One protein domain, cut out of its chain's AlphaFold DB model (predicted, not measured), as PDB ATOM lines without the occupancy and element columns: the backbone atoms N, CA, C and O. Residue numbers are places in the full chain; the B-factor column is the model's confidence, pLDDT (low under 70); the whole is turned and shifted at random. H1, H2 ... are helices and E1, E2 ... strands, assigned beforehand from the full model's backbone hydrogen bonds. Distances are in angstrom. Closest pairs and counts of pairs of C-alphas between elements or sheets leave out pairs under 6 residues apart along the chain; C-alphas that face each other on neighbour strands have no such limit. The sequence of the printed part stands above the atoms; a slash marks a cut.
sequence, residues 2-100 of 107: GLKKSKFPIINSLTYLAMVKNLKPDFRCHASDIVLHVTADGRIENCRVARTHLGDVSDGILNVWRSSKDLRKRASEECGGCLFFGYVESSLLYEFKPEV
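What this domain is: This is residues 2 to 100 of the 107 residues of a protein of Methanosarcinales archaeon (UniProt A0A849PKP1). This is a rod of small parts set one after another: at one end the two-stranded hairpin E1 E2 with the helix H4 packed on it and H5 beyond, then H3 and H6 in the middle, then H2, and the short H1 at the other end. The contacts between the helices are few. The printed part has 99 residues, mostly helix by class, with H1 H2 H3 E1 E2 H4 H5 H6 along the chain; the sheet, in the order E1 - E2, is antiparallel. It is only just loose, close to compact, with a radius of gyration of the C-alphas of 15.4 A, and it spans 50 by 24 by 22 A.

Where its parts are: Find C-alpha 43 at (16.575, 17.450, -29.030), where strand E1, residues 43 to 45, begins; E2 holds residues 53 to 56 and is 8.4 A long. From there go to H4, residues 61 to 67, 10.0 A, and H5, residues 69 to 77, 12.6 A. Back along the chain is H3, residues 31 to 34. H6, the longest helix, runs 13.8 A over residues 85 to 94 and ends at C-alpha 94, (3.095, 3.689, -46.031). Farther on look for H2, residues 14 to 22, 12.2 A, and for H1, residues 2 to 5, which begins at C-alpha 2, (5.550, 16.727, -68.349).

How they stand to each other: Start at the hairpin of E1 and E2, antiparallel at 148 degrees: N 44 and O 55 are within hydrogen-bond range at 2.8 A, as are N 54 and O 44 at 2.8 A. Residues 37 to 38 add a short antiparallel pairing with residues 44 to 45 of E1. The closest C-alphas of E2 and H4 are those of Gly 55 and Val 64, 5.7 A apart. H4 and H5 meet only through their link. H5 and H3 touch, with the C-alphas of Arg 72 and Ser 32 closest at 5.2 A. H3 and H6 only just touch, with 3 pairs of C-alphas within 8 A, Ala 31 and Tyr 87 closest at 5.6 A. H6 and H2 also only just touch, with 3 such pairs, Val 88 and Tyr 16 closest at 6.7 A; they run opposite ways at a steep tilt of 43 degrees. H1 and H2 are close but not clearly touching, the C-alphas of Lys 4 and Leu 14 being 7.7 A apart. H1 is apart from H6, and H5 from H6. In H2, H4, H5 and H6 every O i to N i+4 pair is within hydrogen-bond range; H1 and H3 are too short for such a pair.

The domain as a whole: The two C-alphas farthest apart are those of Ser 6 and Asp 59, at 49.6 A. The printed part has no cut and no long link; the links E2 to H4 and H4 to H5 are tight. The mean pLDDT of the printed part is 93.2, and no printed residue is under 70.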
ATOM      1  N   GLY A   2       5.322  17.071 -66.931       87.88
ATOM      2  CA  GLY A   2       5.550  16.727 -68.349       87.88
ATOM      3  C   GLY A   2       6.766  15.821 -68.574       87.88
ATOM      4  O   GLY A   2       6.607  14.723 -69.085       87.88
ATOM      5  N   LEU A   3       7.933  16.206 -68.047       88.06
ATOM      6  CA  LEU A   3       9.164  15.406 -68.137       88.06
ATOM      7  C   LEU A   3       9.013  13.977 -67.583       88.06
ATOM      8  O   LEU A   3       9.469  13.025 -68.208       88.06
ATOM      9  N   LYS A   4       8.314  13.797 -66.453       85.25
ATOM     10  CA  LYS A   4       8.089  12.460 -65.876       85.25
ATOM     11  C   LYS A   4       7.200  11.604 -66.783       85.25
ATOM     12  O   LYS A   4       7.466  10.420 -66.963       85.25
ATOM     13  N   LYS A   5       6.178  12.202 -67.408       84.88
ATOM     14  CA  LYS A   5       5.368  11.515 -68.432       84.88
ATOM     15  C   LYS A   5       6.196  11.161 -69.673       84.88
ATOM     16  O   LYS A   5       5.971  10.111 -70.263       84.88
ATOM     17  N   SER A   6       7.192  11.979 -70.005       87.06
ATOM     18  CA  SER A   6       8.177  11.735 -71.066       87.06
ATOM     19  C   SER A   6       9.321  10.788 -70.660       87.06
ATOM     20  O   SER A   6      10.342  10.765 -71.336       87.06
ATOM     21  N   LYS A   7       9.161   9.998 -69.585       83.19
ATOM     22  CA  LYS A   7      10.116   8.976 -69.109       83.19
ATOM     23  C   LYS A   7      11.485   9.500 -68.645       83.19
ATOM     24  O   LYS A   7      12.419   8.715 -68.527       83.19
ATOM     25  N   PHE A   8      11.607  10.791 -68.326       84.62
ATOM     26  CA  PHE A   8      12.806  11.286 -67.637       84.62
ATOM     27  C   PHE A   8      12.927  10.653 -66.239       84.62
ATOM     28  O   PHE A   8      11.890  10.411 -65.606       84.62
ATOM     29  N   PRO A   9      14.157  10.436 -65.731       84.62
ATOM     30  CA  PRO A   9      14.428   9.752 -64.463       84.62
ATOM     31  C   PRO A   9      14.122  10.654 -63.256       84.62
ATOM     32  O   PRO A   9      14.992  11.056 -62.490       84.62
ATOM     33  N   ILE A  10      12.854  11.028 -63.101       87.25
ATOM     34  CA  ILE A  10      12.363  11.800 -61.963       87.25
ATOM     35  C   ILE A  10      11.868  10.810 -60.919       87.25
ATOM     36  O   ILE A  10      10.865  10.125 -61.142       87.25
ATOM     37  N   ILE A  11      12.546  10.776 -59.774       87.56
ATOM     38  CA  ILE A  11      12.258   9.833 -58.689       87.56
ATOM     39  C   ILE A  11      10.830  10.002 -58.144       87.56
ATOM     40  O   ILE A  11      10.102   9.029 -57.983       87.56
ATOM     41  N   ASN A  12      10.367  11.244 -57.993       91.75
ATOM     42  CA  ASN A  12       9.123  11.557 -57.289       91.75
ATOM     43  C   ASN A  12       7.833  11.116 -57.984       91.75
ATOM     44  O   ASN A  12       7.688  11.352 -59.186       91.75
ATOM     45  N   SER A  13       6.865  10.565 -57.251       92.50
ATOM     46  CA  SER A  13       5.570  10.095 -57.770       92.50
ATOM     47  C   SER A  13       4.782  11.177 -58.520       92.50
ATOM     48  O   SER A  13       4.943  12.381 -58.301       92.50
ATOM     49  N   LEU A  14       3.900  10.762 -59.438       93.00
ATOM     50  CA  LEU A  14       3.033  11.717 -60.140       93.00
ATOM     51  C   LEU A  14       2.087  12.417 -59.160       93.00
ATOM     52  O   LEU A  14       1.840  13.613 -59.321       93.00
ATOM     53  N   THR A  15       1.629  11.693 -58.141       94.50
ATOM     54  CA  THR A  15       0.824  12.225 -57.042       94.50
ATOM     55  C   THR A  15       1.546  13.329 -56.276       94.50
ATOM     56  O   THR A  15       1.003  14.430 -56.172       94.50
ATOM     57  N   TYR A  16       2.794  13.123 -55.840       95.44
ATOM     58  CA  TYR A  16       3.571  14.199 -55.213       95.44
ATOM     59  C   TYR A  16       3.755  15.397 -56.155       95.44
ATOM     60  O   TYR A  16       3.514  16.544 -55.775       95.44
ATOM     61  N   LEU A  17       4.132  15.154 -57.415       95.00
ATOM     62  CA  LEU A  17       4.338  16.238 -58.380       95.00
ATOM     63  C   LEU A  17       3.056  17.045 -58.647       95.00
ATOM     64  O   LEU A  17       3.142  18.233 -58.958       95.00
ATOM     65  N   ALA A  18       1.880  16.420 -58.545       95.12
ATOM     66  CA  ALA A  18       0.596  17.107 -58.625       95.12
ATOM     67  C   ALA A  18       0.339  17.989 -57.391       95.12
ATOM     68  O   ALA A  18      -0.064  19.140 -57.561       95.12
ATOM     69  N   MET A  19       0.635  17.501 -56.179       96.19
ATOM     70  CA  MET A  19       0.534  18.296 -54.944       96.19
ATOM     71  C   MET A  19       1.434  19.530 -54.992       96.19
ATOM     72  O   MET A  19       0.976  20.630 -54.692       96.19
ATOM     73  N   VAL A  20       2.684  19.369 -55.439       96.12
ATOM     74  CA  VAL A  20       3.627  20.488 -55.604       96.12
ATOM     75  C   VAL A  20       3.125  21.482 -56.645       96.12
ATOM     76  O   VAL A  20       3.120  22.681 -56.387       96.12
ATOM     77  N   LYS A  21       2.659  21.002 -57.807       95.81
ATOM     78  CA  LYS A  21       2.126  21.873 -58.865       95.81
ATOM     79  C   LYS A  21       0.958  22.730 -58.367       95.81
ATOM     80  O   LYS A  21       0.859  23.889 -58.752       95.81
ATOM     81  N   ASN A  22       0.077  22.151 -57.556       96.88
ATOM     82  CA  ASN A  22      -1.140  22.807 -57.083       96.88
ATOM     83  C   ASN A  22      -0.971  23.488 -55.716       96.88
ATOM     84  O   ASN A  22      -1.943  24.032 -55.200       96.88
ATOM     85  N   LEU A  23       0.225  23.421 -55.117       95.56
ATOM     86  CA  LEU A  23       0.518  23.889 -53.759       95.56
ATOM     87  C   LEU A  23      -0.471  23.366 -52.704       95.56
ATOM     88  O   LEU A  23      -0.784  24.047 -51.729       95.56
ATOM     89  N   LYS A  24      -0.970  22.144 -52.904       96.06
ATOM     90  CA  LYS A  24      -2.003  21.540 -52.067       96.06
ATOM     91  C   LYS A  24      -1.501  20.204 -51.522       96.06
ATOM     92  O   LYS A  24      -1.499  19.228 -52.277       96.06
ATOM     93  N   PRO A  25      -1.058  20.139 -50.255       94.25
ATOM     94  CA  PRO A  25      -0.780  18.862 -49.614       94.25
ATOM     95  C   PRO A  25      -2.105  18.112 -49.441       94.25
ATOM     96  O   PRO A  25      -3.014  18.593 -48.774       94.25
ATOM     97  N   ASP A  26      -2.222  16.957 -50.089       92.69
ATOM     98  CA  ASP A  26      -3.434  16.129 -50.074       92.69
ATOM     99  C   ASP A  26      -3.064  14.678 -49.749       92.69
ATOM    100  O   ASP A  26      -3.112  13.771 -50.582       92.69
ATOM    101  N   PHE A  27      -2.544  14.490 -48.539       92.56
ATOM    102  CA  PHE A  27      -2.096  13.199 -48.031       92.56
ATOM    103  C   PHE A  27      -2.224  13.160 -46.512       92.56
ATOM    104  O   PHE A  27      -2.141  14.192 -45.842       92.56
ATOM    105  N   ARG A  28      -2.363  11.955 -45.961       92.12
ATOM    106  CA  ARG A  28      -2.227  11.735 -44.527       92.12
ATOM    107  C   ARG A  28      -0.749  11.625 -44.184       92.12
ATOM    108  O   ARG A  28      -0.041  10.782 -44.727       92.12
ATOM    109  N   CYS A  29      -0.272  12.476 -43.284       93.06
ATOM    110  CA  CYS A  29       1.104  12.387 -42.826       93.06
ATOM    111  C   CYS A  29       1.285  11.149 -41.939       93.06
ATOM    112  O   CYS A  29       0.536  10.951 -40.983       93.06
ATOM    113  N   HIS A  30       2.320  10.368 -42.233       92.81
ATOM    114  CA  HIS A  30       2.802   9.276 -41.392       92.81
ATOM    115  C   HIS A  30       4.209   9.539 -40.858       92.81
ATOM    116  O   HIS A  30       4.782   8.680 -40.205       92.81
ATOM    117  N   ALA A  31       4.788  10.725 -41.091       91.69
ATOM    118  CA  ALA A  31       6.171  11.025 -40.710       91.69
ATOM    119  C   ALA A  31       6.452  10.723 -39.232       91.69
ATOM    120  O   ALA A  31       7.470  10.116 -38.919       91.69
ATOM    121  N   SER A  32       5.532  11.073 -38.332       91.25
ATOM    122  CA  SER A  32       5.688  10.807 -36.899       91.25
ATOM    123  C   SER A  32       5.468   9.338 -36.509       91.25
ATOM    124  O   SER A  32       5.816   8.969 -35.390       91.25
ATOM    125  N   ASP A  33       4.969   8.487 -37.408       88.44
ATOM    126  CA  ASP A  33       4.891   7.031 -37.220       88.44
ATOM    127  C   ASP A  33       6.198   6.323 -37.604       88.44
ATOM    128  O   ASP A  33       6.489   5.254 -37.070       88.44
ATOM    129  N   ILE A  34       6.996   6.918 -38.505       85.12
ATOM    130  CA  ILE A  34       8.170   6.272 -39.123       85.12
ATOM    131  C   ILE A  34       9.511   6.966 -38.842       85.12
ATOM    132  O   ILE A  34      10.558   6.348 -39.021       85.12
ATOM    133  N   VAL A  35       9.514   8.233 -38.414       87.25
ATOM    134  CA  VAL A  35      10.726   9.052 -38.252       87.25
ATOM    135  C   VAL A  35      10.745   9.741 -36.885       87.25
ATOM    136  O   VAL A  35       9.738  10.265 -36.415       87.25
ATOM    137  N   LEU A  36      11.935   9.793 -36.279       92.56
ATOM    138  CA  LEU A  36      12.304  10.768 -35.250       92.56
ATOM    139  C   LEU A  36      13.335  11.732 -35.833       92.56
ATOM    140  O   LEU A  36      14.306  11.299 -36.454       92.56
ATOM    141  N   HIS A  37      13.142  13.032 -35.629       94.69
ATOM    142  CA  HIS A  37      14.118  14.042 -36.018       94.69
ATOM    143  C   HIS A  37      15.025  14.352 -34.827       94.69
ATOM    144  O   HIS A  37      14.542  14.828 -33.809       94.69
ATOM    145  N   VAL A  38      16.327  14.093 -34.949       96.62
ATOM    146  CA  VAL A  38      17.319  14.489 -33.942       96.62
ATOM    147  C   VAL A  38      18.032  15.745 -34.427       96.62
ATOM    148  O   VAL A  38      18.580  15.773 -35.528       96.62
ATOM    149  N   THR A  39      17.997  16.783 -33.606       96.81
ATOM    150  CA  THR A  39      18.627  18.083 -33.862       96.81
ATOM    151  C   THR A  39      20.065  18.118 -33.335       96.81
ATOM    152  O   THR A  39      20.481  17.258 -32.559       96.81
ATOM    153  N   ALA A  40      20.854  19.103 -33.779       96.94
ATOM    154  CA  ALA A  40      22.277  19.201 -33.440       96.94
ATOM    155  C   ALA A  40      22.547  19.474 -31.947       96.94
ATOM    156  O   ALA A  40      23.623  19.146 -31.456       96.94
ATOM    157  N   ASP A  41      21.579  20.045 -31.229       97.06
ATOM    158  CA  ASP A  41      21.605  20.252 -29.777       97.06
ATOM    159  C   ASP A  41      21.062  19.044 -28.992       97.06
ATOM    160  O   ASP A  41      20.939  19.100 -27.772       97.06
ATOM    161  N   GLY A  42      20.770  17.931 -29.672       97.50
ATOM    162  CA  GLY A  42      20.356  16.680 -29.042       97.50
ATOM    163  C   GLY A  42      18.858  16.575 -28.756       97.50
ATOM    164  O   GLY A  42      18.438  15.562 -28.195       97.50
ATOM    165  N   ARG A  43      18.034  17.544 -29.177       98.19
ATOM    166  CA  ARG A  43      16.575  17.450 -29.030       98.19
ATOM    167  C   ARG A  43      16.003  16.478 -30.049       98.19
ATOM    168  O   ARG A  43      16.376  16.493 -31.227       98.19
ATOM    169  N   ILE A  44      15.041  15.680 -29.614       98.00
ATOM    170  CA  ILE A  44      14.238  14.817 -30.471       98.00
ATOM    171  C   ILE A  44      12.909  15.522 -30.757       98.00
ATOM    172  O   ILE A  44      12.199  15.953 -29.847       98.00
ATOM    173  N   GLU A  45      12.575  15.645 -32.034       96.75
ATOM    174  CA  GLU A  45      11.377  16.293 -32.557       96.75
ATOM    175  C   GLU A  45      10.574  15.320 -33.445       96.75
ATOM    176  O   GLU A  45      11.103  14.347 -33.992       96.75
ATOM    177  N   ASN A  46       9.278  15.587 -33.619       93.69
ATOM    178  CA  ASN A  46       8.372  14.742 -34.404       93.69
ATOM    179  C   ASN A  46       8.604  14.816 -35.922       93.69
ATOM    180  O   ASN A  46       8.374  13.833 -36.625       93.69
ATOM    181  N   CYS A  47       8.999  15.983 -36.435       93.25
ATOM    182  CA  CYS A  47       9.366  16.231 -37.824       93.25
ATOM    183  C   CYS A  47      10.054  17.600 -37.955       93.25
ATOM    184  O   CYS A  47       9.980  18.443 -37.063       93.25
ATOM    185  N   ARG A  48      10.673  17.860 -39.110       91.19
ATOM    186  CA  ARG A  48      11.409  19.108 -39.386       91.19
ATOM    187  C   ARG A  48      10.536  20.338 -39.622       91.19
ATOM    188  O   ARG A  48      11.054  21.446 -39.629       91.19
ATOM    189  N   VAL A  49       9.244  20.138 -39.877       90.62
ATOM    190  CA  VAL A  49       8.315  21.227 -40.207       90.62
ATOM    191  C   VAL A  49       7.613  21.724 -38.946       90.62
ATOM    192  O   VAL A  49       7.727  22.895 -38.615       90.62
ATOM    193  N   ALA A  50       6.930  20.829 -38.226       90.12
ATOM    194  CA  ALA A  50       6.193  21.173 -37.010       90.12
ATOM    195  C   ALA A  50       7.101  21.329 -35.781       90.12
ATOM    196  O   ALA A  50       6.784  22.115 -34.894       90.12
ATOM    197  N   ARG A  51       8.235  20.608 -35.739       92.50
ATOM    198  CA  ARG A  51       9.243  20.690 -34.668       92.50
ATOM    199  C   ARG A  51       8.680  20.477 -33.254       92.50
ATOM    200  O   ARG A  51       9.179  21.038 -32.281       92.50
ATOM    201  N   THR A  52       7.650  19.645 -33.118       94.62
ATOM    202  CA  THR A  52       7.097  19.262 -31.816       94.62
ATOM    203  C   THR A  52       8.147  18.471 -31.051       94.62
ATOM    204  O   THR A  52       8.567  17.406 -31.501       94.62
ATOM    205  N   HIS A  53       8.564  18.981 -29.897       96.62
ATOM    206  CA  HIS A  53       9.543  18.322 -29.042       96.62
ATOM    207  C   HIS A  53       8.977  17.041 -28.419       96.62
ATOM    208  O   HIS A  53       7.850  17.032 -27.923       96.62
ATOM    209  N   LEU A  54       9.766  15.970 -28.448       97.31
ATOM    210  CA  LEU A  54       9.394  14.639 -27.968       97.31
ATOM    211  C   LEU A  54      10.231  14.172 -26.767       97.31
ATOM    212  O   LEU A  54       9.794  13.272 -26.054       97.31
ATOM    213  N   GLY A  55      11.414  14.753 -26.571       97.88
ATOM    214  CA  GLY A  55      12.396  14.399 -25.541       97.88
ATOM    215  C   GLY A  55      13.814  14.695 -26.027       97.88
ATOM    216  O   GLY A  55      13.976  15.291 -27.096       97.88
ATOM    217  N   ASP A  56      14.832  14.254 -25.296       98.38
ATOM    218  CA  ASP A  56      16.236  14.498 -25.635       98.38
ATOM    219  C   ASP A  56      17.008  13.184 -25.833       98.38
ATOM    220  O   ASP A  56      16.647  12.124 -25.319       98.38
ATOM    221  N   VAL A  57      18.096  13.220 -26.608       98.00
ATOM    222  CA  VAL A  57      18.933  12.033 -26.874       98.00
ATOM    223  C   VAL A  57      19.488  11.431 -25.580       98.00
ATOM    224  O   VAL A  57      19.613  10.207 -25.483       98.00
ATOM    225  N   SER A  58      19.767  12.267 -24.576       98.00
ATOM    226  CA  SER A  58      20.215  11.851 -23.242       98.00
ATOM    227  C   SER A  58      19.223  10.941 -22.516       98.00
ATOM    228  O   SER A  58      19.649  10.119 -21.708       98.00
ATOM    229  N   ASP A  59      17.929  11.026 -22.832       97.50
ATOM    230  CA  ASP A  59      16.887  10.182 -22.229       97.50
ATOM    231  C   ASP A  59      16.872   8.762 -22.825       97.50
ATOM    232  O   ASP A  59      16.189   7.859 -22.330       97.50
ATOM    233  N   GLY A  60      17.634   8.555 -23.904       97.56
ATOM    234  CA  GLY A  60      17.664   7.344 -24.705       97.56
ATOM    235  C   GLY A  60      16.559   7.336 -25.762       97.56
ATOM    236  O   GLY A  60      15.367   7.343 -25.455       97.56
ATOM    237  N   ILE A  61      16.951   7.223 -27.035       95.94
ATOM    238  CA  ILE A  61      16.036   7.266 -28.194       95.94
ATOM    239  C   ILE A  61      14.897   6.239 -28.072       95.94
ATOM    240  O   ILE A  61      13.755   6.537 -28.419       95.94
ATOM    241  N   LEU A  62      15.175   5.040 -27.543       96.25
ATOM    242  CA  LEU A  62      14.153   4.009 -27.332       96.25
ATOM    243  C   LEU A  62      13.097   4.434 -26.301       96.25
ATOM    244  O   LEU A  62      11.909   4.158 -26.491       96.25
ATOM    245  N   ASN A  63      13.517   5.098 -25.224       98.00
ATOM    246  CA  ASN A  63      12.603   5.592 -24.200       98.00
ATOM    247  C   ASN A  63      11.737   6.706 -24.777       98.00
ATOM    248  O   ASN A  63      10.516   6.614 -24.680       98.00
ATOM    249  N   VAL A  64      12.350   7.669 -25.473       97.69
ATOM    250  CA  VAL A  64      11.631   8.752 -26.157       97.69
ATOM    251  C   VAL A  64      10.639   8.199 -27.178       97.69
ATOM    252  O   VAL A  64       9.491   8.633 -27.216       97.69
ATOM    253  N   TRP A  65      11.008   7.194 -27.976       95.44
ATOM    254  CA  TRP A  65      10.089   6.570 -28.937       95.44
ATOM    255  C   TRP A  65       8.837   5.991 -28.270       95.44
ATOM    256  O   TRP A  65       7.726   6.154 -28.789       95.44
ATOM    257  N   ARG A  66       9.016   5.313 -27.129       96.00
ATOM    258  CA  ARG A  66       7.929   4.686 -26.366       96.00
ATOM    259  C   ARG A  66       7.064   5.724 -25.655       96.00
ATOM    260  O   ARG A  66       5.846   5.674 -25.801       96.00
ATOM    261  N   SER A  67       7.673   6.658 -24.926       97.38
ATOM    262  CA  SER A  67       6.961   7.664 -24.130       97.38
ATOM    263  C   SER A  67       6.232   8.696 -24.994       97.38
ATOM    264  O   SER A  67       5.161   9.164 -24.622       97.38
ATOM    265  N   SER A  68       6.758   9.012 -26.180       96.94
ATOM    266  CA  SER A  68       6.178  10.018 -27.078       96.94
ATOM    267  C   SER A  68       5.076   9.499 -28.006       96.94
ATOM    268  O   SER A  68       4.564  10.271 -28.815       96.94
ATOM    269  N   LYS A  69       4.697   8.213 -27.938       95.56
ATOM    270  CA  LYS A  69       3.784   7.567 -28.901       95.56
ATOM    271  C   LYS A  69       2.493   8.361 -29.148       95.56
ATOM    272  O   LYS A  69       2.162   8.643 -30.297       95.56
ATOM    273  N   ASP A  70       1.797   8.758 -28.087       96.19
ATOM    274  CA  ASP A  70       0.514   9.465 -28.210       96.19
ATOM    275  C   ASP A  70       0.687  10.915 -28.674       96.19
ATOM    276  O   ASP A  70      -0.166  11.461 -29.375       96.19
ATOM    277  N   LEU A  71       1.808  11.552 -28.321       95.62
ATOM    278  CA  LEU A  71       2.149  12.883 -28.817       95.62
ATOM    279  C   LEU A  71       2.464  12.848 -30.316       95.62
ATOM    280  O   LEU A  71       1.954  13.678 -31.063       95.62
ATOM    281  N   ARG A  72       3.245  11.860 -30.768       94.62
ATOM    282  CA  ARG A  72       3.557  11.646 -32.188       94.62
ATOM    283  C   ARG A  72       2.298  11.410 -33.013       94.62
ATOM    284  O   ARG A  72       2.151  12.030 -34.063       94.62
ATOM    285  N   LYS A  73       1.380  10.574 -32.519       92.69
ATOM    286  CA  LYS A  73       0.101  10.305 -33.186       92.69
ATOM    287  C   LYS A  73      -0.724  11.585 -33.354       92.69
ATOM    288  O   LYS A  73      -1.074  11.930 -34.481       92.69
ATOM    289  N   ARG A  74      -0.960  12.323 -32.262       92.88
ATOM    290  CA  ARG A  74      -1.716  13.589 -32.297       92.88
ATOM    291  C   ARG A  74      -1.077  14.616 -33.226       92.88
ATOM    292  O   ARG A  74      -1.760  15.192 -34.060       92.88
ATOM    293  N   ALA A  75       0.245  14.774 -33.152       91.25
ATOM    294  CA  ALA A  75       0.967  15.718 -34.000       91.25
ATOM    295  C   ALA A  75       0.829  15.411 -35.503       91.25
ATOM    296  O   ALA A  75       0.907  16.326 -36.317       91.25
ATOM    297  N   SER A  76       0.631  14.143 -35.880       88.56
ATOM    298  CA  SER A  76       0.371  13.761 -37.271       88.56
ATOM    299  C   SER A  76      -1.088  13.983 -37.680       88.56
ATOM    300  O   SER A  76      -1.342  14.431 -38.796       88.56
ATOM    301  N   GLU A  77      -2.040  13.694 -36.787       89.56
ATOM    302  CA  GLU A  77      -3.486  13.869 -37.014       89.56
ATOM    303  C   GLU A  77      -3.891  15.347 -37.122       89.56
ATOM    304  O   GLU A  77      -4.748  15.692 -37.930       89.56
ATOM    305  N   GLU A  78      -3.242  16.220 -36.355       89.19
ATOM    306  CA  GLU A  78      -3.493  17.668 -36.331       89.19
ATOM    307  C   GLU A  78      -2.646  18.442 -37.363       89.19
ATOM    308  O   GLU A  78      -2.734  19.666 -37.473       89.19
ATOM    309  N   CYS A  79      -1.800  17.751 -38.132       89.19
ATOM    310  CA  CYS A  79      -0.902  18.381 -39.092       89.19
ATOM    311  C   CYS A  79      -1.672  18.946 -40.297       89.19
ATOM    312  O   CYS A  79      -2.331  18.208 -41.026       89.19
ATOM    313  N   GLY A  80      -1.482  20.235 -40.596       88.06
ATOM    314  CA  GLY A  80      -2.027  20.888 -41.799       88.06
ATOM    315  C   GLY A  80      -1.398  20.441 -43.132       88.06
ATOM    316  O   GLY A  80      -1.727  20.986 -44.183       88.06
ATOM    317  N   GLY A  81      -0.486  19.465 -43.100       91.31
ATOM    318  CA  GLY A  81       0.236  18.958 -44.263       91.31
ATOM    319  C   GLY A  81       1.444  19.813 -44.662       91.31
ATOM    320  O   GLY A  81       1.578  20.981 -44.305       91.31
ATOM    321  N   CYS A  82       2.370  19.217 -45.416       94.56
ATOM    322  CA  CYS A  82       3.515  19.922 -45.997       94.56
ATOM    323  C   CYS A  82       3.911  19.297 -47.340       94.56
ATOM    324  O   CYS A  82       3.567  18.156 -47.626       94.56
ATOM    325  N   LEU A  83       4.671  20.024 -48.158       95.56
ATOM    326  CA  LEU A  83       5.168  19.532 -49.452       95.56
ATOM    327  C   LEU A  83       6.618  19.041 -49.373       95.56
ATOM    328  O   LEU A  83       7.321  18.992 -50.379       95.56
ATOM    329  N   PHE A  84       7.093  18.683 -48.178       94.50
ATOM    330  CA  PHE A  84       8.419  18.099 -48.036       94.50
ATOM    331  C   PHE A  84       8.421  16.680 -48.622       94.50
ATOM    332  O   PHE A  84       7.794  15.780 -48.060       94.50
ATOM    333  N   PHE A  85       9.139  16.479 -49.735       93.00
ATOM    334  CA  PHE A  85       9.059  15.251 -50.537       93.00
ATOM    335  C   PHE A  85       9.206  13.969 -49.714       93.00
ATOM    336  O   PHE A  85       8.424  13.047 -49.896       93.00
ATOM    337  N   GLY A  86      10.158  13.922 -48.775       91.75
ATOM    338  CA  GLY A  86      10.403  12.717 -47.986       91.75
ATOM    339  C   GLY A  86       9.201  12.336 -47.124       91.75
ATOM    340  O   GLY A  86       8.895  11.163 -46.997       91.75
ATOM    341  N   TYR A  87       8.462  13.309 -46.587       93.94
ATOM    342  CA  TYR A  87       7.267  13.011 -45.795       93.94
ATOM    343  C   TYR A  87       6.093  12.610 -46.672       93.94
ATOM    344  O   TYR A  87       5.390  11.665 -46.323       93.94
ATOM    345  N   VAL A  88       5.904  13.277 -47.811       94.88
ATOM    346  CA  VAL A  88       4.824  12.920 -48.735       94.88
ATOM    347  C   VAL A  88       5.066  11.522 -49.301       94.88
ATOM    348  O   VAL A  88       4.248  10.638 -49.088       94.88
ATOM    349  N   GLU A  89       6.206  11.281 -49.948       94.19
ATOM    350  CA  GLU A  89       6.503  10.009 -50.622       94.19
ATOM    351  C   GLU A  89       6.543   8.832 -49.640       94.19
ATOM    352  O   GLU A  89       5.964   7.788 -49.928       94.19
ATOM    353  N   SER A  90       7.152   8.994 -48.456       92.81
ATOM    354  CA  SER A  90       7.149   7.928 -47.447       92.81
ATOM    355  C   SER A  90       5.754   7.655 -46.889       92.81
ATOM    356  O   SER A  90       5.445   6.502 -46.612       92.81
ATOM    357  N   SER A  91       4.895   8.670 -46.755       94.19
ATOM    358  CA  SER A  91       3.511   8.454 -46.309       94.19
ATOM    359  C   SER A  91       2.663   7.795 -47.399       94.19
ATOM    360  O   SER A  91       1.903   6.880 -47.108       94.19
ATOM    361  N   LEU A  92       2.840   8.187 -48.664       94.56
ATOM    362  CA  LEU A  92       2.198   7.520 -49.802       94.56
ATOM    363  C   LEU A  92       2.648   6.052 -49.902       94.56
ATOM    364  O   LEU A  92       1.823   5.179 -50.161       94.56
ATOM    365  N   LEU A  93       3.933   5.769 -49.657       93.44
ATOM    366  CA  LEU A  93       4.448   4.402 -49.571       93.44
ATOM    367  C   LEU A  93       3.828   3.633 -48.396       93.44
ATOM    368  O   LEU A  93       3.433   2.484 -48.570       93.44
ATOM    369  N   TYR A  94       3.717   4.267 -47.225       93.00
ATOM    370  CA  TYR A  94       3.095   3.689 -46.031       93.00
ATOM    371  C   TYR A  94       1.619   3.316 -46.267       93.00
ATOM    372  O   TYR A  94       1.147   2.297 -45.772       93.00
ATOM    373  N   GLU A  95       0.909   4.092 -47.087       92.75
ATOM    374  CA  GLU A  95      -0.458   3.809 -47.548       92.75
ATOM    375  C   GLU A  95      -0.519   2.880 -48.780       92.75
ATOM    376  O   GLU A  95      -1.551   2.793 -49.445       92.75
ATOM    377  N   PHE A  96       0.573   2.185 -49.107       92.62
ATOM    378  CA  PHE A  96       0.665   1.237 -50.221       92.62
ATOM    379  C   PHE A  96       0.347   1.837 -51.600       92.62
ATOM    380  O   PHE A  96      -0.242   1.164 -52.446       92.62
ATOM    381  N   LYS A  97       0.761   3.080 -51.882       93.31
ATOM    382  CA  LYS A  97       0.708   3.637 -53.246       93.31
ATOM    383  C   LYS A  97       1.964   3.228 -54.029       93.31
ATOM    384  O   LYS A  97       2.998   3.881 -53.893       93.31
ATOM    385  N   PRO A  98       1.915   2.199 -54.899       88.06
ATOM    386  CA  PRO A  98       3.114   1.618 -55.517       88.06
ATOM    387  C   PRO A  98       3.803   2.550 -56.519       88.06
ATOM    388  O   PRO A  98       4.959   2.339 -56.876       88.06
ATOM    389  N   GLU A  99       3.124   3.602 -56.984       88.44
ATOM    390  CA  GLU A  99       3.695   4.570 -57.926       88.44
ATOM    391  C   GLU A  99       4.963   5.262 -57.407       88.44
ATOM    392  O   GLU A  99       5.783   5.703 -58.215       88.44
ATOM    393  N   VAL A 100       5.130   5.341 -56.082       90.56
ATOM    394  CA  VAL A 100       6.315   5.908 -55.429       90.56
ATOM    395  C   VAL A 100       7.568   5.081 -55.726       90.56
ATOM    396  O   VAL A 100       8.657   5.636 -55.772       90.56
TER     397      VAL A 100